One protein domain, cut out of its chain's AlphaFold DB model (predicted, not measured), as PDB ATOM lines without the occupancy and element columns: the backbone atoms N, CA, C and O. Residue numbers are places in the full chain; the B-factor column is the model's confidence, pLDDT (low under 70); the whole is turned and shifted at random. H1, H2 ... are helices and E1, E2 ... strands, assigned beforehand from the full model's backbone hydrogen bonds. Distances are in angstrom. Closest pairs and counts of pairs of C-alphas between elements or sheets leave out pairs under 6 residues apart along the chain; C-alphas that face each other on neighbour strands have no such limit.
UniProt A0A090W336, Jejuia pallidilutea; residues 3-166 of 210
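Overview. This is residues 3 to 166 of the 210 residues of a protein of Jejuia pallidilutea (UniProt A0A090W336). With little regular structure, loops surround a four-stranded sheet with H1, H4 and H5 over one face, and residues 81-87 stick out. The 164 printed residues, 63 in named elements of mixed class, run H1-E1-H2-E2-H3-E3-H4-H5-E4. The mixed sheet runs E1-E3-E2-E4; the compact whole, radius of gyration of the C-alphas 15.0 A, spans 45 by 38 by 29 A.

Arrangement. H1, residues 26-36, touches H4, residues 113-118, about perpendicular at 89 degrees; the closest C-alphas, of Ala 34 and Ala 113, are 4.4 A apart. In both, every O i to N i+4 pair is within hydrogen-bond range. E2, residues 67-71, is parallel to E4, residues 146-150, with N 68 and O 146 within hydrogen-bond range, 2.9 A.

Along the chain. E1 is residues 41-45, H2 55-61, H3 80-84, E3 108-112 and H5 129-142. H1 begins at C-alpha 26 (-48.212, 9.165, -10.784) and E4 ends at C-alpha 150 (-44.222, -10.844, -5.472).

Size, cuts and confidence. The printed part has no cut; the link H3 to E3 is long; pLDDT is under 70 at residues 19-23, 74-79 and 89-92.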
ATOM      1  N   GLN A   3     -54.052   7.364  -5.749       87.75
ATOM      2  CA  GLN A   3     -55.387   6.890  -6.046       87.75
ATOM      3  C   GLN A   3     -55.569   6.975  -7.566       87.75
ATOM      4  O   GLN A   3     -55.470   8.051  -8.167       87.75
ATOM      5  N   HIS A   4     -55.805   5.828  -8.205       82.44
ATOM      6  CA  HIS A   4     -55.855   5.685  -9.665       82.44
ATOM      7  C   HIS A   4     -54.595   6.206 -10.388       82.44
ATOM      8  O   HIS A   4     -53.566   5.536 -10.406       82.44
ATOM      9  N   ASN A   5     -54.685   7.374 -11.035       85.75
ATOM     10  CA  ASN A   5     -53.603   7.979 -11.818       85.75
ATOM     11  C   ASN A   5     -53.035   9.249 -11.163       85.75
ATOM     12  O   ASN A   5     -52.190   9.923 -11.755       85.75
ATOM     13  N   LYS A   6     -53.487   9.593  -9.948       90.19
ATOM     14  CA  LYS A   6     -53.081  10.805  -9.227       90.19
ATOM     15  C   LYS A   6     -52.275  10.455  -7.983       90.19
ATOM     16  O   LYS A   6     -52.665   9.601  -7.193       90.19
ATOM     17  N   THR A   7     -51.151  11.143  -7.808       90.81
ATOM     18  CA  THR A   7     -50.376  11.063  -6.564       90.81
ATOM     19  C   THR A   7     -51.128  11.813  -5.478       90.81
ATOM     20  O   THR A   7     -51.562  12.935  -5.717       90.81
ATOM     21  N   THR A   8     -51.258  11.211  -4.302       89.69
ATOM     22  CA  THR A   8     -51.943  11.827  -3.158       89.69
ATOM     23  C   THR A   8     -50.970  12.227  -2.061       89.69
ATOM     24  O   THR A   8     -51.110  13.291  -1.469       89.69
ATOM     25  N   LYS A   9     -49.953  11.397  -1.803       89.88
ATOM     26  CA  LYS A   9     -48.902  11.656  -0.810       89.88
ATOM     27  C   LYS A   9     -47.576  11.062  -1.264       89.88
ATOM     28  O   LYS A   9     -47.545   9.984  -1.868       89.88
ATOM     29  N   ILE A  10     -46.483  11.726  -0.914       90.75
ATOM     30  CA  ILE A  10     -45.122  11.202  -1.040       90.75
ATOM     31  C   ILE A  10     -44.614  10.996   0.381       90.75
ATOM     32  O   ILE A  10     -44.699  11.910   1.198       90.75
ATOM     33  N   LEU A  11     -44.165   9.780   0.676       90.94
ATOM     34  CA  LEU A  11     -43.720   9.380   2.004       90.94
ATOM     35  C   LEU A  11     -42.268   8.904   1.931       90.94
ATOM     36  O   LEU A  11     -41.869   8.325   0.917       90.94
ATOM     37  N   ASP A  12     -41.506   9.134   2.995       89.00
ATOM     38  CA  ASP A  12     -40.202   8.509   3.192       89.00
ATOM     39  C   ASP A  12     -40.349   7.042   3.657       89.00
ATOM     40  O   ASP A  12     -41.455   6.505   3.793       89.00
ATOM     41  N   ARG A  13     -39.217   6.377   3.922       84.94
ATOM     42  CA  ARG A  13     -39.191   4.996   4.432       84.94
ATOM     43  C   ARG A  13     -39.932   4.831   5.766       84.94
ATOM     44  O   ARG A  13     -40.490   3.768   6.017       84.94
ATOM     45  N   ASN A  14     -39.950   5.871   6.594       84.81
ATOM     46  CA  ASN A  14     -40.575   5.889   7.916       84.81
ATOM     47  C   ASN A  14     -42.043   6.346   7.861       84.81
ATOM     48  O   ASN A  14     -42.647   6.605   8.898       84.81
ATOM     49  N   LYS A  15     -42.631   6.431   6.658       83.44
ATOM     50  CA  LYS A  15     -43.989   6.930   6.399       83.44
ATOM     51  C   LYS A  15     -44.189   8.417   6.746       83.44
ATOM     52  O   LYS A  15     -45.333   8.866   6.819       83.44
ATOM     53  N   HIS A  16     -43.127   9.207   6.898       86.06
ATOM     54  CA  HIS A  16     -43.243  10.657   7.060       86.06
ATOM     55  C   HIS A  16     -43.491  11.338   5.718       86.06
ATOM     56  O   HIS A  16     -42.914  10.964   4.696       86.06
ATOM     57  N   ALA A  17     -44.347  12.359   5.713       86.19
ATOM     58  CA  ALA A  17     -44.644  13.118   4.509       86.19
ATOM     59  C   ALA A  17     -43.416  13.907   4.035       86.19
ATOM     60  O   ALA A  17     -42.785  14.625   4.808       86.19
ATOM     61  N   VAL A  18     -43.115  13.805   2.743       85.19
ATOM     62  CA  VAL A  18     -42.075  14.597   2.085       85.19
ATOM     63  C   VAL A  18     -42.747  15.746   1.343       85.19
ATOM     64  O   VAL A  18     -43.623  15.521   0.505       85.19
ATOM     65  N   ASN A  19     -42.311  16.975   1.624       69.81
ATOM     66  CA  ASN A  19     -42.759  18.166   0.905       69.81
ATOM     67  C   ASN A  19     -42.210  18.141  -0.528       69.81
ATOM     68  O   ASN A  19     -41.120  18.629  -0.817       69.81
ATOM     69  N   ALA A  20     -42.970  17.538  -1.431       69.19
ATOM     70  CA  ALA A  20     -42.712  17.508  -2.859       69.19
ATOM     71  C   ALA A  20     -44.004  17.854  -3.607       69.19
ATOM     72  O   ALA A  20     -45.097  17.736  -3.059       69.19
ATOM     73  N   VAL A  21     -43.881  18.314  -4.854       63.31
ATOM     74  CA  VAL A  21     -45.033  18.720  -5.671       63.31
ATOM     75  C   VAL A  21     -45.940  17.509  -5.906       63.31
ATOM     76  O   VAL A  21     -45.641  16.633  -6.715       63.31
ATOM     77  N   VAL A  22     -47.046  17.462  -5.172       63.81
ATOM     78  CA  VAL A  22     -48.145  16.516  -5.354       63.81
ATOM     79  C   VAL A  22     -49.169  17.212  -6.245       63.81
ATOM     80  O   VAL A  22     -49.735  18.219  -5.832       63.81
ATOM     81  N   GLY A  23     -49.409  16.733  -7.471       55.75
ATOM     82  CA  GLY A  23     -50.472  17.358  -8.272       55.75
ATOM     83  C   GLY A  23     -50.660  16.941  -9.725       55.75
ATOM     84  O   GLY A  23     -51.737  17.183 -10.257       55.75
ATOM     85  N   GLU A  24     -49.691  16.303 -10.384       76.62
ATOM     86  CA  GLU A  24     -49.844  16.021 -11.819       76.62
ATOM     87  C   GLU A  24     -50.433  14.630 -12.093       76.62
ATOM     88  O   GLU A  24     -51.637  14.458 -12.263       76.62
ATOM     89  N   THR A  25     -49.578  13.613 -12.142       90.75
ATOM     90  CA  THR A  25     -49.922  12.208 -12.399       90.75
ATOM     91  C   THR A  25     -48.868  11.330 -11.736       90.75
ATOM     92  O   THR A  25     -47.753  11.787 -11.498       90.75
ATOM     93  N   VAL A  26     -49.188  10.072 -11.426       93.00
ATOM     94  CA  VAL A  26     -48.212   9.165 -10.784       93.00
ATOM     95  C   VAL A  26     -46.962   8.976 -11.644       93.00
ATOM     96  O   VAL A  26     -45.853   8.963 -11.120       93.00
ATOM     97  N   THR A  27     -47.123   8.896 -12.961       93.88
ATOM     98  CA  THR A  27     -46.033   8.761 -13.935       93.88
ATOM     99  C   THR A  27     -45.079   9.954 -13.912       93.88
ATOM    100  O   THR A  27     -43.869   9.760 -13.812       93.88
ATOM    101  N   LYS A  28     -45.602  11.187 -13.938       92.81
ATOM    102  CA  LYS A  28     -44.777  12.401 -13.842       92.81
ATOM    103  C   LYS A  28     -44.132  12.552 -12.468       92.81
ATOM    104  O   LYS A  28     -42.960  12.903 -12.384       92.81
ATOM    105  N   THR A  29     -44.845  12.206 -11.395       92.88
ATOM    106  CA  THR A  29     -44.255  12.170 -10.051       92.88
ATOM    107  C   THR A  29     -43.088  11.189  -9.987       92.88
ATOM    108  O   THR A  29     -42.037  11.541  -9.462       92.88
ATOM    109  N   LEU A  30     -43.238   9.980 -10.540       93.56
ATOM    110  CA  LEU A  30     -42.156   8.996 -10.590       93.56
ATOM    111  C   LEU A  30     -40.960   9.502 -11.395       93.56
ATOM    112  O   LEU A  30     -39.837   9.330 -10.937       93.56
ATOM    113  N   ASN A  31     -41.184  10.164 -12.534       93.69
ATOM    114  CA  ASN A  31     -40.105  10.797 -13.297       93.69
ATOM    115  C   ASN A  31     -39.359  11.846 -12.459       93.69
ATOM    116  O   ASN A  31     -38.143  11.783 -12.317       93.69
ATOM    117  N   ASN A  32     -40.097  12.766 -11.839       92.81
ATOM    118  CA  ASN A  32     -39.518  13.839 -11.032       92.81
ATOM    119  C   ASN A  32     -38.746  13.295  -9.818       92.81
ATOM    120  O   ASN A  32     -37.712  13.843  -9.444       92.81
ATOM    121  N   LEU A  33     -39.247  12.229  -9.184       92.69
ATOM    122  CA  LEU A  33     -38.555  11.561  -8.083       92.69
ATOM    123  C   LEU A  33     -37.312  10.815  -8.567       92.69
ATOM    124  O   LEU A  33     -36.289  10.880  -7.893       92.69
ATOM    125  N   ALA A  34     -37.384  10.149  -9.720       94.50
ATOM    126  CA  ALA A  34     -36.249   9.431 -10.279       94.50
ATOM    127  C   ALA A  34     -35.098  10.377 -10.647       94.50
ATOM    128  O   ALA A  34     -33.945  10.078 -10.348       94.50
ATOM    129  N   GLU A  35     -35.404  11.548 -11.209       93.38
ATOM    130  CA  GLU A  35     -34.403  12.576 -11.513       93.38
ATOM    131  C   GLU A  35     -33.737  13.133 -10.249       93.38
ATOM    132  O   GLU A  35     -32.523  13.316 -10.211       93.38
ATOM    133  N   LYS A  36     -34.528  13.402  -9.201       93.06
ATOM    134  CA  LYS A  36     -34.025  13.991  -7.949       93.06
ATOM    135  C   LYS A  36     -33.260  12.997  -7.081       93.06
ATOM    136  O   LYS A  36     -32.355  13.399  -6.357       93.06
ATOM    137  N   PHE A  37     -33.639  11.723  -7.126       94.00
ATOM    138  CA  PHE A  37     -33.123  10.677  -6.246       94.00
ATOM    139  C   PHE A  37     -32.756   9.420  -7.056       94.00
ATOM    140  O   PHE A  37     -33.420   8.391  -6.918       94.00
ATOM    141  N   PRO A  38     -31.708   9.479  -7.903       94.31
ATOM    142  CA  PRO A  38     -31.406   8.444  -8.901       94.31
ATOM    143  C   PRO A  38     -31.077   7.069  -8.306       94.31
ATOM    144  O   PRO A  38     -31.328   6.045  -8.933       94.31
ATOM    145  N   GLU A  39     -30.573   7.033  -7.076       93.88
ATOM    146  CA  GLU A  39     -30.120   5.810  -6.404       93.88
ATOM    147  C   GLU A  39     -31.190   5.180  -5.493       93.88
ATOM    148  O   GLU A  39     -30.948   4.166  -4.838       93.88
ATOM    149  N   THR A  40     -32.382   5.778  -5.428       94.62
ATOM    150  CA  THR A  40     -33.410   5.418  -4.446       94.62
ATOM    151  C   THR A  40     -34.413   4.411  -5.009       94.62
ATOM    152  O   THR A  40     -34.844   4.499  -6.161       94.62
ATOM    153  N   LEU A  41     -34.840   3.463  -4.169       96.31
ATOM    154  CA  LEU A  41     -35.978   2.592  -4.457       96.31
ATOM    155  C   LEU A  41     -37.280   3.403  -4.408       96.31
ATOM    156  O   LEU A  41     -37.670   3.908  -3.354       96.31
ATOM    157  N   LEU A  42     -37.981   3.490  -5.535       95.69
ATOM    158  CA  LEU A  42     -39.292   4.121  -5.616       95.69
ATOM    159  C   LEU A  42     -40.376   3.057  -5.460       95.69
ATOM    160  O   LEU A  42     -40.501   2.155  -6.289       95.69
ATOM    161  N   VAL A  43     -41.183   3.183  -4.408       95.75
ATOM    162  CA  VAL A  43     -42.321   2.296  -4.135       95.75
ATOM    163  C   VAL A  43     -43.620   3.041  -4.415       95.75
ATOM    164  O   VAL A  43     -43.881   4.108  -3.853       95.75
ATOM    165  N   TRP A  44     -44.464   2.469  -5.269       95.19
ATOM    166  CA  TRP A  44     -45.836   2.929  -5.448       95.19
ATOM    167  C   TRP A  44     -46.792   2.010  -4.698       95.19
ATOM    168  O   TRP A  44     -46.650   0.789  -4.678       95.19
ATOM    169  N   CYS A  45     -47.799   2.614  -4.085       94.12
ATOM    170  CA  CYS A  45     -48.824   1.905  -3.342       94.12
ATOM    171  C   CYS A  45     -50.135   2.686  -3.448       94.12
ATOM    172  O   CYS A  45     -50.147   3.919  -3.315       94.12
ATOM    173  N   HIS A  46     -51.203   1.960  -3.756       93.44
ATOM    174  CA  HIS A  46     -52.569   2.448  -3.717       93.44
ATOM    175  C   HIS A  46     -52.967   2.681  -2.261       93.44
ATOM    176  O   HIS A  46     -52.679   1.843  -1.409       93.44
ATOM    177  N   GLU A  47     -53.658   3.781  -1.970       91.75
ATOM    178  CA  GLU A  47     -53.976   4.182  -0.588       91.75
ATOM    179  C   GLU A  47     -54.640   3.076   0.237       91.75
ATOM    180  O   GLU A  47     -54.314   2.892   1.406       91.75
ATOM    181  N   SER A  48     -55.501   2.278  -0.397       91.56
ATOM    182  CA  SER A  48     -56.180   1.140   0.233       91.56
ATOM    183  C   SER A  48     -55.252   0.056   0.787       91.56
ATOM    184  O   SER A  48     -55.758  -0.816   1.480       91.56
ATOM    185  N   TYR A  49     -53.954   0.056   0.476       91.75
ATOM    186  CA  TYR A  49     -52.988  -0.949   0.938       91.75
ATOM    187  C   TYR A  49     -51.834  -0.363   1.763       91.75
ATOM    188  O   TYR A  49     -50.888  -1.080   2.073       91.75
ATOM    189  N   LEU A  50     -51.885   0.923   2.125       91.06
ATOM    190  CA  LEU A  50     -50.801   1.576   2.868       91.06
ATOM    191  C   LEU A  50     -50.518   0.904   4.222       91.06
ATOM    192  O   LEU A  50     -49.356   0.703   4.578       91.06
ATOM    193  N   GLU A  51     -51.571   0.554   4.961       91.38
ATOM    194  CA  GLU A  51     -51.436  -0.066   6.286       91.38
ATOM    195  C   GLU A  51     -50.935  -1.509   6.219       91.38
ATOM    196  O   GLU A  51     -50.273  -1.978   7.136       91.38
ATOM    197  N   ASP A  52     -51.179  -2.184   5.097       93.00
ATOM    198  CA  ASP A  52     -50.800  -3.580   4.884       93.00
ATOM    199  C   ASP A  52     -49.458  -3.735   4.153       93.00
ATOM    200  O   ASP A  52     -49.068  -4.846   3.794       93.00
ATOM    201  N   LEU A  53     -48.757  -2.633   3.876       92.44
ATOM    202  CA  LEU A  53     -47.480  -2.663   3.174       92.44
ATOM    203  C   LEU A  53     -46.400  -3.299   4.057       92.44
ATOM    204  O   LEU A  53     -46.100  -2.803   5.144       92.44
ATOM    205  N   ASN A  54     -45.760  -4.354   3.559       94.06
ATOM    206  CA  ASN A  54     -44.725  -5.068   4.295       94.06
ATOM    207  C   ASN A  54     -43.349  -4.403   4.102       94.06
ATOM    208  O   ASN A  54     -42.546  -4.815   3.263       94.06
ATOM    209  N   ILE A  55     -43.093  -3.330   4.856       90.81
ATOM    210  CA  ILE A  55     -41.862  -2.524   4.744       90.81
ATOM    211  C   ILE A  55     -40.608  -3.354   5.042       90.81
ATOM    212  O   ILE A  55     -39.595  -3.191   4.356       90.81
ATOM    213  N   ASP A  56     -40.684  -4.264   6.012       90.75
ATOM    214  CA  ASP A  56     -39.563  -5.127   6.389       90.75
ATOM    215  C   ASP A  56     -39.191  -6.075   5.244       90.75
ATOM    216  O   ASP A  56     -38.017  -6.203   4.884       90.75
ATOM    217  N   ALA A  57     -40.192  -6.671   4.587       92.31
ATOM    218  CA  ALA A  57     -39.954  -7.528   3.437       92.31
ATOM    219  C   ALA A  57     -39.404  -6.748   2.236       92.31
ATOM    220  O   ALA A  57     -38.495  -7.248   1.578       92.31
ATOM    221  N   ILE A  58     -39.871  -5.521   1.964       92.50
ATOM    222  CA  ILE A  58     -39.403  -4.710   0.820       92.50
ATOM    223  C   ILE A  58     -37.872  -4.593   0.795       92.50
ATOM    224  O   ILE A  58     -37.271  -4.775  -0.265       92.50
ATOM    225  N   ALA A  59     -37.232  -4.365   1.947       87.75
ATOM    226  CA  ALA A  59     -35.773  -4.256   2.034       87.75
ATOM    227  C   ALA A  59     -35.045  -5.553   1.630       87.75
ATOM    228  O   ALA A  59     -33.967  -5.501   1.047       87.75
ATOM    229  N   THR A  60     -35.642  -6.713   1.913       92.25
ATOM    230  CA  THR A  60     -35.057  -8.025   1.581       92.25
ATOM    231  C   THR A  60     -35.361  -8.464   0.154       92.25
ATOM    232  O   THR A  60     -34.526  -9.088  -0.496       92.25
ATOM    233  N   ILE A  61     -36.544  -8.128  -0.361       94.44
ATOM    234  CA  ILE A  61     -36.960  -8.542  -1.698       94.44
ATOM    235  C   ILE A  61     -36.203  -7.729  -2.760       94.44
ATOM    236  O   ILE A  61     -35.718  -8.298  -3.739       94.44
ATOM    237  N   PHE A  62     -36.030  -6.417  -2.559       94.69
ATOM    238  CA  PHE A  62     -35.265  -5.535  -3.452       94.69
ATOM    239  C   PHE A  62     -33.750  -5.590  -3.183       94.69
ATOM    240  O   PHE A  62     -33.090  -4.563  -3.020       94.69
ATOM    241  N   HIS A  63     -33.194  -6.801  -3.171       92.75
ATOM    242  CA  HIS A  63     -31.796  -7.093  -2.833       92.75
ATOM    243  C   HIS A  63     -30.765  -6.588  -3.860       92.75
ATOM    244  O   HIS A  63     -29.575  -6.531  -3.556       92.75
ATOM    245  N   HIS A  64     -31.189  -6.196  -5.066       93.25
ATOM    246  CA  HIS A  64     -30.345  -5.489  -6.029       93.25
ATOM    247  C   HIS A  64     -31.159  -4.492  -6.863       93.25
ATOM    248  O   HIS A  64     -32.385  -4.580  -6.952       93.25
ATOM    249  N   LYS A  65     -30.472  -3.560  -7.534       94.69
ATOM    250  CA  LYS A  65     -31.130  -2.439  -8.224       94.69
ATOM    251  C   LYS A  65     -31.892  -2.814  -9.496       94.69
ATOM    252  O   LYS A  65     -32.876  -2.181  -9.859       94.69
ATOM    253  N   ARG A  66     -31.505  -3.924 -10.129       94.75
ATOM    254  CA  ARG A  66     -32.145  -4.457 -11.344       94.75
ATOM    255  C   ARG A  66     -33.464  -5.210 -11.100       94.75
ATOM    256  O   ARG A  66     -33.760  -6.152 -11.828       94.75
ATOM    257  N   ILE A  67     -34.234  -4.838 -10.079       96.19
ATOM    258  CA  ILE A  67     -35.512  -5.480  -9.744       96.19
ATOM    259  C   ILE A  67     -36.654  -4.487  -9.944       96.19
ATOM    260  O   ILE A  67     -36.632  -3.377  -9.410       96.19
ATOM    261  N   MET A  68     -37.691  -4.928 -10.653       97.12
ATOM    262  CA  MET A  68     -39.006  -4.297 -10.654       97.12
ATOM    263  C   MET A  68     -40.055  -5.304 -10.211       97.12
ATOM    264  O   MET A  68     -40.182  -6.384 -10.790       97.12
ATOM    265  N   LEU A  69     -40.834  -4.934  -9.201       95.50
ATOM    266  CA  LEU A  69     -41.846  -5.814  -8.632       95.50
ATOM    267  C   LEU A  69     -43.230  -5.214  -8.723       95.50
ATOM    268  O   LEU A  69     -43.426  -4.002  -8.627       95.50
ATOM    269  N   ARG A  70     -44.198  -6.117  -8.781       92.75
ATOM    270  CA  ARG A  70     -45.602  -5.842  -8.515       92.75
ATOM    271  C   ARG A  70     -46.149  -6.812  -7.481       92.75
ATOM    272  O   ARG A  70     -45.681  -7.941  -7.381       92.75
ATOM    273  N   LEU A  71     -47.226  -6.424  -6.812       89.25
ATOM    274  CA  LEU A  71     -48.015  -7.337  -5.993       89.25
ATOM    275  C   LEU A  71     -48.616  -8.480  -6.825       89.25
ATOM    276  O   LEU A  71     -49.167  -8.276  -7.919       89.25
ATOM    277  N   ALA A  72     -48.552  -9.686  -6.268       79.06
ATOM    278  CA  ALA A  72     -49.285 -10.829  -6.784       79.06
ATOM    279  C   ALA A  72     -50.786 -10.666  -6.514       79.06
ATOM    280  O   ALA A  72     -51.235 -10.673  -5.373       79.06
ATOM    281  N   LEU A  73     -51.585 -10.535  -7.578       71.31
ATOM    282  CA  LEU A  73     -53.046 -10.494  -7.473       71.31
ATOM    283  C   LEU A  73     -53.682 -11.739  -8.083       71.31
ATOM    284  O   LEU A  73     -53.354 -12.165  -9.197       71.31
ATOM    285  N   GLN A  74     -54.674 -12.280  -7.378       59.09
ATOM    286  CA  GLN A  74     -55.498 -13.406  -7.832       59.09
ATOM    287  C   GLN A  74     -56.233 -13.089  -9.151       59.09
ATOM    288  O   GLN A  74     -56.342 -13.962 -10.016       59.09
ATOM    289  N   LYS A  75     -56.636 -11.831  -9.391       58.00
ATOM    290  CA  LYS A  75     -57.289 -11.389 -10.639       58.00
ATOM    291  C   LYS A  75     -56.288 -10.935 -11.713       58.00
ATOM    292  O   LYS A  75     -55.209 -10.428 -11.414       58.00
ATOM    293  N   LYS A  76     -56.616 -11.182 -12.989       53.56
ATOM    294  CA  LYS A  76     -55.768 -10.837 -14.146       53.56
ATOM    295  C   LYS A  76     -55.979  -9.367 -14.525       53.56
ATOM    296  O   LYS A  76     -57.081  -9.009 -14.905       53.56
ATOM    297  N   PHE A  77     -54.914  -8.565 -14.476       51.28
ATOM    298  CA  PHE A  77     -54.912  -7.190 -14.995       51.28
ATOM    299  C   PHE A  77     -54.934  -7.144 -16.534       51.28
ATOM    300  O   PHE A  77     -55.596  -6.312 -17.146       51.28
ATOM    301  N   SER A  78     -54.203  -8.061 -17.175       58.59
ATOM    302  CA  SER A  78     -54.057  -8.053 -18.630       58.59
ATOM    303  C   SER A  78     -55.303  -8.580 -19.338       58.59
ATOM    304  O   SER A  78     -55.942  -9.537 -18.880       58.59
ATOM    305  N   THR A  79     -55.626  -7.980 -20.482       64.94
ATOM    306  CA  THR A  79     -56.580  -8.536 -21.442       64.94
ATOM    307  C   THR A  79     -56.128  -9.936 -21.826       64.94
ATOM    308  O   THR A  79     -54.982 -10.136 -22.215       64.94
ATOM    309  N   LYS A  80     -57.011 -10.938 -21.715       78.12
ATOM    310  CA  LYS A  80     -56.680 -12.325 -22.107       78.12
ATOM    311  C   LYS A  80     -56.144 -12.385 -23.547       78.12
ATOM    312  O   LYS A  80     -55.319 -13.235 -23.862       78.12
ATOM    313  N   GLN A  81     -56.564 -11.430 -24.370       86.25
ATOM    314  CA  GLN A  81     -56.211 -11.243 -25.767       86.25
ATOM    315  C   GLN A  81     -54.739 -10.874 -26.007       86.25
ATOM    316  O   GLN A  81     -54.251 -11.096 -27.112       86.25
ATOM    317  N   ILE A  82     -53.982 -10.400 -25.001       87.12
ATOM    318  CA  ILE A  82     -52.517 -10.286 -25.145       87.12
ATOM    319  C   ILE A  82     -51.880 -11.644 -25.471       87.12
ATOM    320  O   ILE A  82     -50.857 -11.697 -26.147       87.12
ATOM    321  N   GLY A  83     -52.514 -12.743 -25.044       86.88
ATOM    322  CA  GLY A  83     -52.073 -14.107 -25.322       86.88
ATOM    323  C   GLY A  83     -52.100 -14.494 -26.804       86.88
ATOM    324  O   GLY A  83     -51.501 -15.499 -27.160       86.88
ATOM    325  N   TYR A  84     -52.740 -13.711 -27.682       88.88
ATOM    326  CA  TYR A  84     -52.642 -13.918 -29.134       88.88
ATOM    327  C   TYR A  84     -51.290 -13.473 -29.710       88.88
ATOM    328  O   TYR A  84     -50.911 -13.894 -30.801       88.88
ATOM    329  N   VAL A  85     -50.576 -12.599 -28.997       89.69
ATOM    330  CA  VAL A  85     -49.304 -12.002 -29.432       89.69
ATOM    331  C   VAL A  85     -48.145 -12.491 -28.567       89.69
ATOM    332  O   VAL A  85     -47.058 -12.770 -29.072       89.69
ATOM    333  N   GLU A  86     -48.372 -12.595 -27.258       84.06
ATOM    334  CA  GLU A  86     -47.366 -13.011 -26.290       84.06
ATOM    335  C   GLU A  86     -47.108 -14.518 -26.380       84.06
ATOM    336  O   GLU A  86     -48.014 -15.335 -26.235       84.06
ATOM    337  N   ARG A  87     -45.839 -14.873 -26.590       78.19
ATOM    338  CA  ARG A  87     -45.375 -16.262 -26.712       78.19
ATOM    339  C   ARG A  87     -44.764 -16.799 -25.421       78.19
ATOM    340  O   ARG A  87     -44.327 -17.942 -25.388       78.19
ATOM    341  N   SER A  88     -44.695 -15.987 -24.371       71.88
ATOM    342  CA  SER A  88     -44.198 -16.413 -23.065       71.88
ATOM    343  C   SER A  88     -45.161 -17.431 -22.455       71.88
ATOM    344  O   SER A  88     -46.238 -17.084 -21.964       71.88
ATOM    345  N   PHE A  89     -44.782 -18.706 -22.505       58.53
ATOM    346  CA  PHE A  89     -45.564 -19.799 -21.944       58.53
ATOM    347  C   PHE A  89     -45.358 -19.869 -20.435       58.53
ATOM    348  O   PHE A  89     -44.387 -20.437 -19.946       58.53
ATOM    349  N   PHE A  90     -46.313 -19.328 -19.689       62.22
ATOM    350  CA  PHE A  90     -46.419 -19.599 -18.262       62.22
ATOM    351  C   PHE A  90     -47.554 -20.596 -18.026       62.22
ATOM    352  O   PHE A  90     -48.732 -20.234 -17.969       62.22
ATOM    353  N   LEU A  91     -47.192 -21.876 -17.927       55.59
ATOM    354  CA  LEU A  91     -48.106 -22.946 -17.532       55.59
ATOM    355  C   LEU A  91     -48.557 -22.697 -16.085       55.59
ATOM    356  O   LEU A  91     -47.718 -22.475 -15.221       55.59
ATOM    357  N   LYS A  92     -49.880 -22.685 -15.847       67.12
ATOM    358  CA  LYS A  92     -50.558 -22.608 -14.531       67.12
ATOM    359  C   LYS A  92     -49.715 -21.943 -13.421       67.12
ATOM    360  O   LYS A  92     -49.213 -22.610 -12.523       67.12
ATOM    361  N   ILE A  93     -49.585 -20.617 -13.483       74.56
ATOM    362  CA  ILE A  93     -48.802 -19.843 -12.509       74.56
ATOM    363  C   ILE A  93     -49.399 -20.001 -11.106       74.56
ATOM    364  O   ILE A  93     -50.551 -19.618 -10.876       74.56
ATOM    365  N   ASN A  94     -48.598 -20.505 -10.166       79.62
ATOM    366  CA  ASN A  94     -48.924 -20.412  -8.753       79.62
ATOM    367  C   ASN A  94     -48.698 -18.966  -8.280       79.62
ATOM    368  O   ASN A  94     -47.577 -18.471  -8.277       79.62
ATOM    369  N   LYS A  95     -49.773 -18.277  -7.895       79.19
ATOM    370  CA  LYS A  95     -49.728 -16.866  -7.479       79.19
ATOM    371  C   LYS A  95     -49.340 -16.667  -6.015       79.19
ATOM    372  O   LYS A  95     -49.199 -15.528  -5.590       79.19
ATOM    373  N   THR A  96     -49.194 -17.753  -5.256       83.56
ATOM    374  CA  THR A  96     -48.727 -17.711  -3.863       83.56
ATOM    375  C   THR A  96     -47.206 -17.645  -3.763       83.56
ATOM    376  O   THR A  96     -46.674 -17.560  -2.662       83.56
ATOM    377  N   VAL A  97     -46.498 -17.720  -4.892       86.81
ATOM    378  CA  VAL A  97     -45.039 -17.647  -4.965       86.81
ATOM    379  C   VAL A  97     -44.614 -16.515  -5.889       86.81
ATOM    380  O   VAL A  97     -45.406 -16.028  -6.701       86.81
ATOM    381  N   SER A  98     -43.352 -16.111  -5.767       90.88
ATOM    382  CA  SER A  98     -42.744 -15.160  -6.689       90.88
ATOM    383  C   SER A  98     -42.625 -15.773  -8.085       90.88
ATOM    384  O   SER A  98     -42.221 -16.932  -8.218       90.88
ATOM    385  N   TYR A  99     -42.983 -15.030  -9.134       90.00
ATOM    386  CA  TYR A  99     -42.862 -15.513 -10.515       90.00
ATOM    387  C   TYR A  99     -42.517 -14.393 -11.502       90.00
ATOM    388  O   TYR A  99     -42.967 -13.255 -11.327       90.00
ATOM    389  N   PRO A 100     -41.728 -14.682 -12.554       90.31
ATOM    390  CA  PRO A 100     -41.319 -13.672 -13.521       90.31
ATOM    391  C   PRO A 100     -42.504 -13.228 -14.374       90.31
ATOM    392  O   PRO A 100     -43.258 -14.043 -14.907       90.31
ATOM    393  N   THR A 101     -42.684 -11.918 -14.513       89.88
ATOM    394  CA  THR A 101     -43.709 -11.351 -15.385       89.88
ATOM    395  C   THR A 101     -43.413  -9.896 -15.711       89.88
ATOM    396  O   THR A 101     -43.093  -9.102 -14.834       89.88
ATOM    397  N   TRP A 102     -43.597  -9.517 -16.974       91.25
ATOM    398  CA  TRP A 102     -43.611  -8.114 -17.382       91.25
ATOM    399  C   TRP A 102     -44.987  -7.464 -17.169       91.25
ATOM    400  O   TRP A 102     -45.107  -6.249 -17.288       91.25
ATOM    401  N   LEU A 103     -46.035  -8.238 -16.861       89.50
ATOM    402  CA  LEU A 103     -47.388  -7.709 -16.692       89.50
ATOM    403  C   LEU A 103     -47.502  -6.937 -15.382       89.50
ATOM    404  O   LEU A 103     -47.822  -7.513 -14.342       89.50
ATOM    405  N   MET A 104     -47.288  -5.628 -15.434       90.88
ATOM    406  CA  MET A 104     -47.312  -4.743 -14.273       90.88
ATOM    407  C   MET A 104     -48.703  -4.156 -14.018       90.88
ATOM    408  O   MET A 104     -49.584  -4.189 -14.874       90.88
ATOM    409  N   HIS A 105     -48.914  -3.647 -12.807       89.12
ATOM    410  CA  HIS A 105     -50.137  -2.943 -12.422       89.12
ATOM    411  C   HIS A 105     -49.861  -1.976 -11.267       89.12
ATOM    412  O   HIS A 105     -48.873  -2.123 -10.542       89.12
ATOM    413  N   SER A 106     -50.752  -1.010 -11.091       91.50
ATOM    414  CA  SER A 106     -50.570   0.145 -10.222       91.50
ATOM    415  C   SER A 106     -50.819  -0.127  -8.745       91.50
ATOM    416  O   SER A 106     -50.508   0.742  -7.943       91.50
ATOM    417  N   CYS A 107     -51.360  -1.282  -8.345       91.25
ATOM    418  CA  CYS A 107     -51.804  -1.494  -6.964       91.25
ATOM    419  C   CYS A 107     -50.678  -1.304  -5.946       91.25
ATOM    420  O   CYS A 107     -50.730  -0.370  -5.156       91.25
ATOM    421  N   VAL A 108     -49.658  -2.159  -5.979       93.69
ATOM    422  CA  VAL A 108     -48.451  -2.033  -5.154       93.69
ATOM    423  C   VAL A 108     -47.280  -2.582  -5.954       93.69
ATOM    424  O   VAL A 108     -47.424  -3.592  -6.653       93.69
ATOM    425  N   GLY A 109     -46.139  -1.915  -5.877       95.81
ATOM    426  CA  GLY A 109     -44.918  -2.337  -6.539       95.81
ATOM    427  C   GLY A 109     -43.781  -1.356  -6.305       95.81
ATOM    428  O   GLY A 109     -43.936  -0.353  -5.608       95.81
ATOM    429  N   GLY A 110     -42.630  -1.653  -6.887       96.94
ATOM    430  CA  GLY A 110     -41.468  -0.788  -6.769       96.94
ATOM    431  C   GLY A 110     -40.435  -1.040  -7.852       96.94
ATOM    432  O   GLY A 110     -40.420  -2.098  -8.485       96.94
ATOM    433  N   VAL A 111     -39.594  -0.038  -8.068       97.69
ATOM    434  CA  VAL A 111     -38.448  -0.076  -8.978       97.69
ATOM    435  C   VAL A 111     -37.414   0.944  -8.518       97.69
ATOM    436  O   VAL A 111     -37.769   1.981  -7.956       97.69
ATOM    437  N   TYR A 112     -36.135   0.677  -8.752       97.31
ATOM    438  CA  TYR A 112     -35.099   1.676  -8.508       97.31
ATOM    439  C   TYR A 112     -35.173   2.816  -9.530       97.31
ATOM    440  O   TYR A 112     -35.420   2.592 -10.717       97.31
ATOM    441  N   ALA A 113     -34.954   4.044  -9.060       96.56
ATOM    442  CA  ALA A 113     -35.003   5.260  -9.867       96.56
ATOM    443  C   ALA A 113     -34.057   5.224 -11.080       96.56
ATOM    444  O   ALA A 113     -34.445   5.663 -12.165       96.56
ATOM    445  N   GLU A 114     -32.864   4.636 -10.933       96.38
ATOM    446  CA  GLU A 114     -31.890   4.478 -12.021       96.38
ATOM    447  C   GLU A 114     -32.493   3.807 -13.265       96.38
ATOM    448  O   GLU A 114     -32.191   4.211 -14.384       96.38
ATOM    449  N   VAL A 115     -33.414   2.853 -13.083       96.25
ATOM    450  CA  VAL A 115     -34.073   2.126 -14.177       96.25
ATOM    451  C   VAL A 115     -34.973   3.061 -14.984       96.25
ATOM    452  O   VAL A 115     -35.004   3.000 -16.211       96.25
ATOM    453  N   ILE A 116     -35.705   3.947 -14.303       96.31
ATOM    454  CA  ILE A 116     -36.565   4.941 -14.958       96.31
ATOM    455  C   ILE A 116     -35.699   5.949 -15.716       96.31
ATOM    456  O   ILE A 116     -36.009   6.275 -16.859       96.31
ATOM    457  N   ASN A 117     -34.603   6.405 -15.106       96.12
ATOM    458  CA  ASN A 117     -33.693   7.368 -15.723       96.12
ATOM    459  C   ASN A 117     -33.012   6.803 -16.978       96.12
ATOM    460  O   ASN A 117     -32.916   7.509 -17.981       96.12
ATOM    461  N   GLN A 118     -32.593   5.534 -16.955       95.12
ATOM    462  CA  GLN A 118     -31.969   4.866 -18.105       95.12
ATOM    463  C   GLN A 118     -32.910   4.753 -19.312       95.12
ATOM    464  O   GLN A 118     -32.454   4.823 -20.449       95.12
ATOM    465  N   LEU A 119     -34.219   4.628 -19.080       94.19
ATOM    466  CA  LEU A 119     -35.231   4.476 -20.132       94.19
ATOM    467  C   LEU A 119     -36.018   5.761 -20.408       94.19
ATOM    468  O   LEU A 119     -37.004   5.738 -21.139       94.19
ATOM    469  N   LYS A 120     -35.602   6.895 -19.842       93.19
ATOM    470  CA  LYS A 120     -36.377   8.142 -19.850       93.19
ATOM    471  C   LYS A 120     -36.796   8.610 -21.245       93.19
ATOM    472  O   LYS A 120     -37.920   9.071 -21.422       93.19
ATOM    473  N   ALA A 121     -35.915   8.467 -22.236       93.06
ATOM    474  CA  ALA A 121     -36.184   8.862 -23.621       93.06
ATOM    475  C   ALA A 121     -37.239   7.979 -24.319       93.06
ATOM    476  O   ALA A 121     -37.879   8.412 -25.275       93.06
ATOM    477  N   ASP A 122     -37.441   6.756 -23.827       92.88
ATOM    478  CA  ASP A 122     -38.327   5.745 -24.407       92.88
ATOM    479  C   ASP A 122     -39.711   5.674 -23.743       92.88
ATOM    480  O   ASP A 122     -40.598   4.940 -24.203       92.88
ATOM    481  N   LEU A 123     -39.900   6.402 -22.641       92.50
ATOM    482  CA  LEU A 123     -41.100   6.358 -21.814       92.50
ATOM    483  C   LEU A 123     -42.024   7.546 -22.097       92.50
ATOM    484  O   LEU A 123     -41.594   8.685 -22.246       92.50
ATOM    485  N   ASN A 124     -43.335   7.285 -22.104       93.12
ATOM    486  CA  ASN A 124     -44.347   8.335 -22.183       93.12
ATOM    487  C   ASN A 124     -45.021   8.543 -20.821       93.12
ATOM    488  O   ASN A 124     -45.878   7.761 -20.404       93.12
ATOM    489  N   TYR A 125     -44.671   9.640 -20.154       92.12
ATOM    490  CA  TYR A 125     -45.194  10.001 -18.834       92.12
ATOM    491  C   TYR A 125     -46.619  10.570 -18.855       92.12
ATOM    492  O   TYR A 125     -47.183  10.816 -17.794       92.12
ATOM    493  N   ASN A 126     -47.223  10.763 -20.030       91.62
ATOM    494  CA  ASN A 126     -48.614  11.211 -20.156       91.62
ATOM    495  C   ASN A 126     -49.616  10.046 -20.260       91.62
ATOM    496  O   ASN A 126     -50.822  10.276 -20.317       91.62
ATOM    497  N   GLU A 127     -49.140   8.798 -20.308       90.88
ATOM    498  CA  GLU A 127     -50.004   7.615 -20.333       90.88
ATOM    499  C   GLU A 127     -50.642   7.335 -18.964       90.88
ATOM    500  O   GLU A 127     -50.175   7.787 -17.918       90.88
ATOM    501  N   ASN A 128     -51.697   6.516 -18.956       90.88
ATOM    502  CA  ASN A 128     -52.225   5.946 -17.717       90.88
ATOM    503  C   ASN A 128     -51.131   5.133 -17.003       90.88
ATOM    504  O   ASN A 128     -50.395   4.379 -17.644       90.88
ATOM    505  N   PHE A 129     -51.069   5.235 -15.676       92.75
ATOM    506  CA  PHE A 129     -50.024   4.607 -14.875       92.75
ATOM    507  C   PHE A 129     -49.865   3.100 -15.120       92.75
ATOM    508  O   PHE A 129     -48.743   2.612 -15.239       92.75
ATOM    509  N   ASN A 130     -50.957   2.355 -15.289       91.56
ATOM    510  CA  ASN A 130     -50.855   0.937 -15.609       91.56
ATOM    511  C   ASN A 130     -50.207   0.682 -16.977       91.56
ATOM    512  O   ASN A 130     -49.392  -0.232 -17.117       91.56
ATOM    513  N   TYR A 131     -50.573   1.471 -17.989       92.25
ATOM    514  CA  TYR A 131     -49.984   1.368 -19.322       92.25
ATOM    515  C   TYR A 131     -48.490   1.690 -19.272       92.25
ATOM    516  O   TYR A 131     -47.676   0.920 -19.777       92.25
ATOM    517  N   TYR A 132     -48.139   2.780 -18.586       94.88
ATOM    518  CA  TYR A 132     -46.760   3.183 -18.336       94.88
ATOM    519  C   TYR A 132     -45.947   2.056 -17.690       94.88
ATOM    520  O   TYR A 132     -44.894   1.704 -18.208       94.88
ATOM    521  N   LEU A 133     -46.450   1.432 -16.617       95.19
ATOM    522  CA  LEU A 133     -45.734   0.357 -15.925       95.19
ATOM    523  C   LEU A 133     -45.490  -0.865 -16.820       95.19
ATOM    524  O   LEU A 133     -44.417  -1.454 -16.747       95.19
ATOM    525  N   ASN A 134     -46.464  -1.245 -17.655       93.94
ATOM    526  CA  ASN A 134     -46.294  -2.348 -18.608       93.94
ATOM    527  C   ASN A 134     -45.322  -1.988 -19.739       93.94
ATOM    528  O   ASN A 134     -44.600  -2.852 -20.229       93.94
ATOM    529  N   SER A 135     -45.310  -0.727 -20.170       94.81
ATOM    530  CA  SER A 135     -44.378  -0.239 -21.189       94.81
ATOM    531  C   SER A 135     -42.944  -0.220 -20.651       94.81
ATOM    532  O   SER A 135     -42.034  -0.736 -21.302       94.81
ATOM    533  N   LEU A 136     -42.770   0.288 -19.424       96.56
ATOM    534  CA  LEU A 136     -41.512   0.296 -18.685       96.56
ATOM    535  C   LEU A 136     -40.966  -1.119 -18.506       96.56
ATOM    536  O   LEU A 136     -39.851  -1.389 -18.937       96.56
ATOM    537  N   SER A 137     -41.751  -2.032 -17.930       95.06
ATOM    538  CA  SER A 137     -41.304  -3.407 -17.695       95.06
ATOM    539  C   SER A 137     -40.960  -4.130 -18.993       95.06
ATOM    540  O   SER A 137     -39.943  -4.814 -19.054       95.06
ATOM    541  N   LYS A 138     -41.766  -3.976 -20.054       93.88
ATOM    542  CA  LYS A 138     -41.523  -4.672 -21.323       93.88
ATOM    543  C   LYS A 138     -40.235  -4.201 -21.997       93.88
ATOM    544  O   LYS A 138     -39.537  -5.035 -22.563       93.88
ATOM    545  N   ARG A 139     -39.917  -2.904 -21.925       95.00
ATOM    546  CA  ARG A 139     -38.647  -2.353 -22.427       95.00
ATOM    547  C   ARG A 139     -37.480  -2.777 -21.545       95.00
ATOM    548  O   ARG A 139     -36.538  -3.387 -22.028       95.00
ATOM    549  N   ALA A 140     -37.588  -2.536 -20.242       95.25
ATOM    550  CA  ALA A 140     -36.502  -2.784 -19.307       95.25
ATOM    551  C   ALA A 140     -36.124  -4.265 -19.192       95.25
ATOM    552  O   ALA A 140     -34.959  -4.591 -18.997       95.25
ATOM    553  N   MET A 141     -37.091  -5.176 -19.330       94.00
ATOM    554  CA  MET A 141     -36.825  -6.614 -19.282       94.00
ATOM    555  C   MET A 141     -35.924  -7.079 -20.437       94.00
ATOM    556  O   MET A 141     -35.134  -7.997 -20.242       94.00
ATOM    557  N   VAL A 142     -36.002  -6.441 -21.614       91.06
ATOM    558  CA  VAL A 142     -35.085  -6.723 -22.739       91.06
ATOM    559  C   VAL A 142     -33.661  -6.254 -22.417       91.06
ATOM    560  O   VAL A 142     -32.708  -6.926 -22.792       91.06
ATOM    561  N   GLU A 143     -33.530  -5.186 -21.628       92.94
ATOM    562  CA  GLU A 143     -32.257  -4.648 -21.119       92.94
ATOM    563  C   GLU A 143     -31.751  -5.362 -19.841       92.94
ATOM    564  O   GLU A 143     -30.814  -4.911 -19.183       92.94
ATOM    565  N   GLY A 144     -32.363  -6.489 -19.457       94.06
ATOM    566  CA  GLY A 144     -31.922  -7.310 -18.323       94.06
ATOM    567  C   GLY A 144     -32.509  -6.927 -16.959       94.06
ATOM    568  O   GLY A 144     -31.996  -7.379 -15.932       94.06
ATOM    569  N   LEU A 145     -33.580  -6.125 -16.912       96.62
ATOM    570  CA  LEU A 145     -34.323  -5.881 -15.674       96.62
ATOM    571  C   LEU A 145     -35.146  -7.108 -15.270       96.62
ATOM    572  O   LEU A 145     -35.996  -7.595 -16.023       96.62
ATOM    573  N   PHE A 146     -34.978  -7.549 -14.029       96.12
ATOM    574  CA  PHE A 146     -35.758  -8.642 -13.486       96.12
ATOM    575  C   PHE A 146     -37.133  -8.155 -13.023       96.12
ATOM    576  O   PHE A 146     -37.270  -7.442 -12.028       96.12
ATOM    577  N   CYS A 147     -38.160  -8.546 -13.774       95.12
ATOM    578  CA  CYS A 147     -39.548  -8.196 -13.509       95.12
ATOM    579  C   CYS A 147     -40.286  -9.372 -12.858       95.12
ATOM    580  O   CYS A 147     -40.440 -10.420 -13.493       95.12
ATOM    581  N   TYR A 148     -40.785  -9.195 -11.631       94.19
ATOM    582  CA  TYR A 148     -41.504 -10.248 -10.905       94.19
ATOM    583  C   TYR A 148     -42.841  -9.791 -10.327       94.19
ATOM    584  O   TYR A 148     -43.092  -8.620 -10.041       94.19
ATOM    585  N   SER A 149     -43.702 -10.777 -10.117       92.06
ATOM    586  CA  SER A 149     -44.857 -10.681  -9.244       92.06
ATOM    587  C   SER A 149     -44.503 -11.272  -7.889       92.06
ATOM    588  O   SER A 149     -44.160 -12.446  -7.830       92.06
ATOM    589  N   GLU A 150     -44.644 -10.489  -6.824       93.75
ATOM    590  CA  GLU A 150     -44.222 -10.844  -5.472       93.75
ATOM    591  C   GLU A 150     -45.388 -10.720  -4.469       93.75
ATOM    592  O   GLU A 150     -45.914  -9.617  -4.278       93.75
ATOM    593  N   PRO A 151     -45.827 -11.820  -3.825       91.31
ATOM    594  CA  PRO A 151     -46.877 -11.773  -2.807       91.31
ATOM    595  C   PRO A 151     -46.436 -11.082  -1.510       91.31
ATOM    596  O   PRO A 151     -47.260 -10.423  -0.883       91.31
ATOM    597  N   LYS A 152     -45.152 -11.158  -1.130       93.25
ATOM    598  CA  LYS A 152     -44.642 -10.623   0.148       93.25
ATOM    599  C   LYS A 152     -44.571  -9.094   0.224       93.25
ATOM    600  O   LYS A 152     -44.130  -8.557   1.234       93.25
ATOM    601  N   LEU A 153     -44.984  -8.379  -0.827       93.44
ATOM    602  CA  LEU A 153     -45.095  -6.916  -0.802       93.44
ATOM    603  C   LEU A 153     -46.179  -6.426   0.169       93.44
ATOM    604  O   LEU A 153     -46.097  -5.296   0.648       93.44
ATOM    605  N   LEU A 154     -47.179  -7.263   0.454       93.00
ATOM    606  CA  LEU A 154     -48.174  -7.025   1.493       93.00
ATOM    607  C   LEU A 154     -48.012  -8.025   2.636       93.00
ATOM    608  O   LEU A 154     -47.382  -9.074   2.481       93.00
ATOM    609  N   LEU A 155     -48.577  -7.679   3.788       92.31
ATOM    610  CA  LEU A 155     -48.732  -8.600   4.905       92.31
ATOM    611  C   LEU A 155     -49.601  -9.799   4.497       92.31
ATOM    612  O   LEU A 155     -50.432  -9.738   3.587       92.31
ATOM    613  N   GLU A 156     -49.385 -10.931   5.162       85.81
ATOM    614  CA  GLU A 156     -50.188 -12.122   4.906       85.81
ATOM    615  C   GLU A 156     -51.664 -11.869   5.247       85.81
ATOM    616  O   GLU A 156     -51.992 -11.130   6.173       85.81
ATOM    617  N   ASN A 157     -52.566 -12.505   4.496       82.25
ATOM    618  CA  ASN A 157     -54.022 -12.395   4.654       82.25
ATOM    619  C   ASN A 157     -54.632 -11.011   4.359       82.25
ATOM    620  O   ASN A 157     -55.812 -10.798   4.647       82.25
ATOM    621  N   THR A 158     -53.900 -10.087   3.728       85.38
ATOM    622  CA  THR A 158     -54.497  -8.825   3.270       85.38
ATOM    623  C   THR A 158     -55.597  -9.084   2.229       85.38
ATOM    624  O   THR A 158     -55.334  -9.689   1.181       85.38
ATOM    625  N   PRO A 159     -56.842  -8.624   2.466       82.75
ATOM    626  CA  PRO A 159     -57.937  -8.836   1.531       82.75
ATOM    627  C   PRO A 159     -57.754  -7.996   0.267       82.75
ATOM    628  O   PRO A 159     -57.208  -6.892   0.292       82.75
ATOM    629  N   LEU A 160     -58.283  -8.488  -0.851       80.69
ATOM    630  CA  LEU A 160     -58.338  -7.724  -2.094       80.69
ATOM    631  C   LEU A 160     -59.343  -6.578  -1.951       80.69
ATOM    632  O   LEU A 160     -60.542  -6.819  -1.831       80.69
ATOM    633  N   ARG A 161     -58.854  -5.336  -1.985       83.06
ATOM    634  CA  ARG A 161     -59.675  -4.123  -1.807       83.06
ATOM    635  C   ARG A 161     -59.957  -3.373  -3.101       83.06
ATOM    636  O   ARG A 161     -60.856  -2.542  -3.135       83.06
ATOM    637  N   ILE A 162     -59.196  -3.652  -4.156       79.69
ATOM    638  CA  ILE A 162     -59.343  -2.977  -5.446       79.69
ATOM    639  C   ILE A 162     -59.411  -3.984  -6.580       79.69
ATOM    640  O   ILE A 162     -58.655  -4.961  -6.607       79.69
ATOM    641  N   ASP A 163     -60.316  -3.719  -7.520       73.06
ATOM    642  CA  ASP A 163     -60.267  -4.361  -8.823       73.06
ATOM    643  C   ASP A 163     -59.331  -3.569  -9.730       73.06
ATOM    644  O   ASP A 163     -59.254  -2.341  -9.663       73.06
ATOM    645  N   VAL A 164     -58.576  -4.286 -10.549       71.81
ATOM    646  CA  VAL A 164     -57.591  -3.659 -11.419       71.81
ATOM    647  C   VAL A 164     -58.225  -3.467 -12.782       71.81
ATOM    648  O   VAL A 164     -58.636  -4.438 -13.414       71.81
ATOM    649  N   GLU A 165     -58.296  -2.217 -13.229       74.69
ATOM    650  CA  GLU A 165     -58.926  -1.852 -14.496       74.69
ATOM    651  C   GLU A 165     -58.304  -2.614 -15.673       74.69
ATOM    652  O   GLU A 165     -57.102  -2.549 -15.902       74.69
ATOM    653  N   GLN A 166     -59.107  -3.335 -16.450       77.38
ATOM    654  CA  GLN A 166     -58.591  -4.043 -17.615       77.38
ATOM    655  C   GLN A 166     -58.316  -3.065 -18.767       77.38
ATOM    656  O   GLN A 166     -59.118  -2.178 -19.047       77.38
TER     657      GLN A 166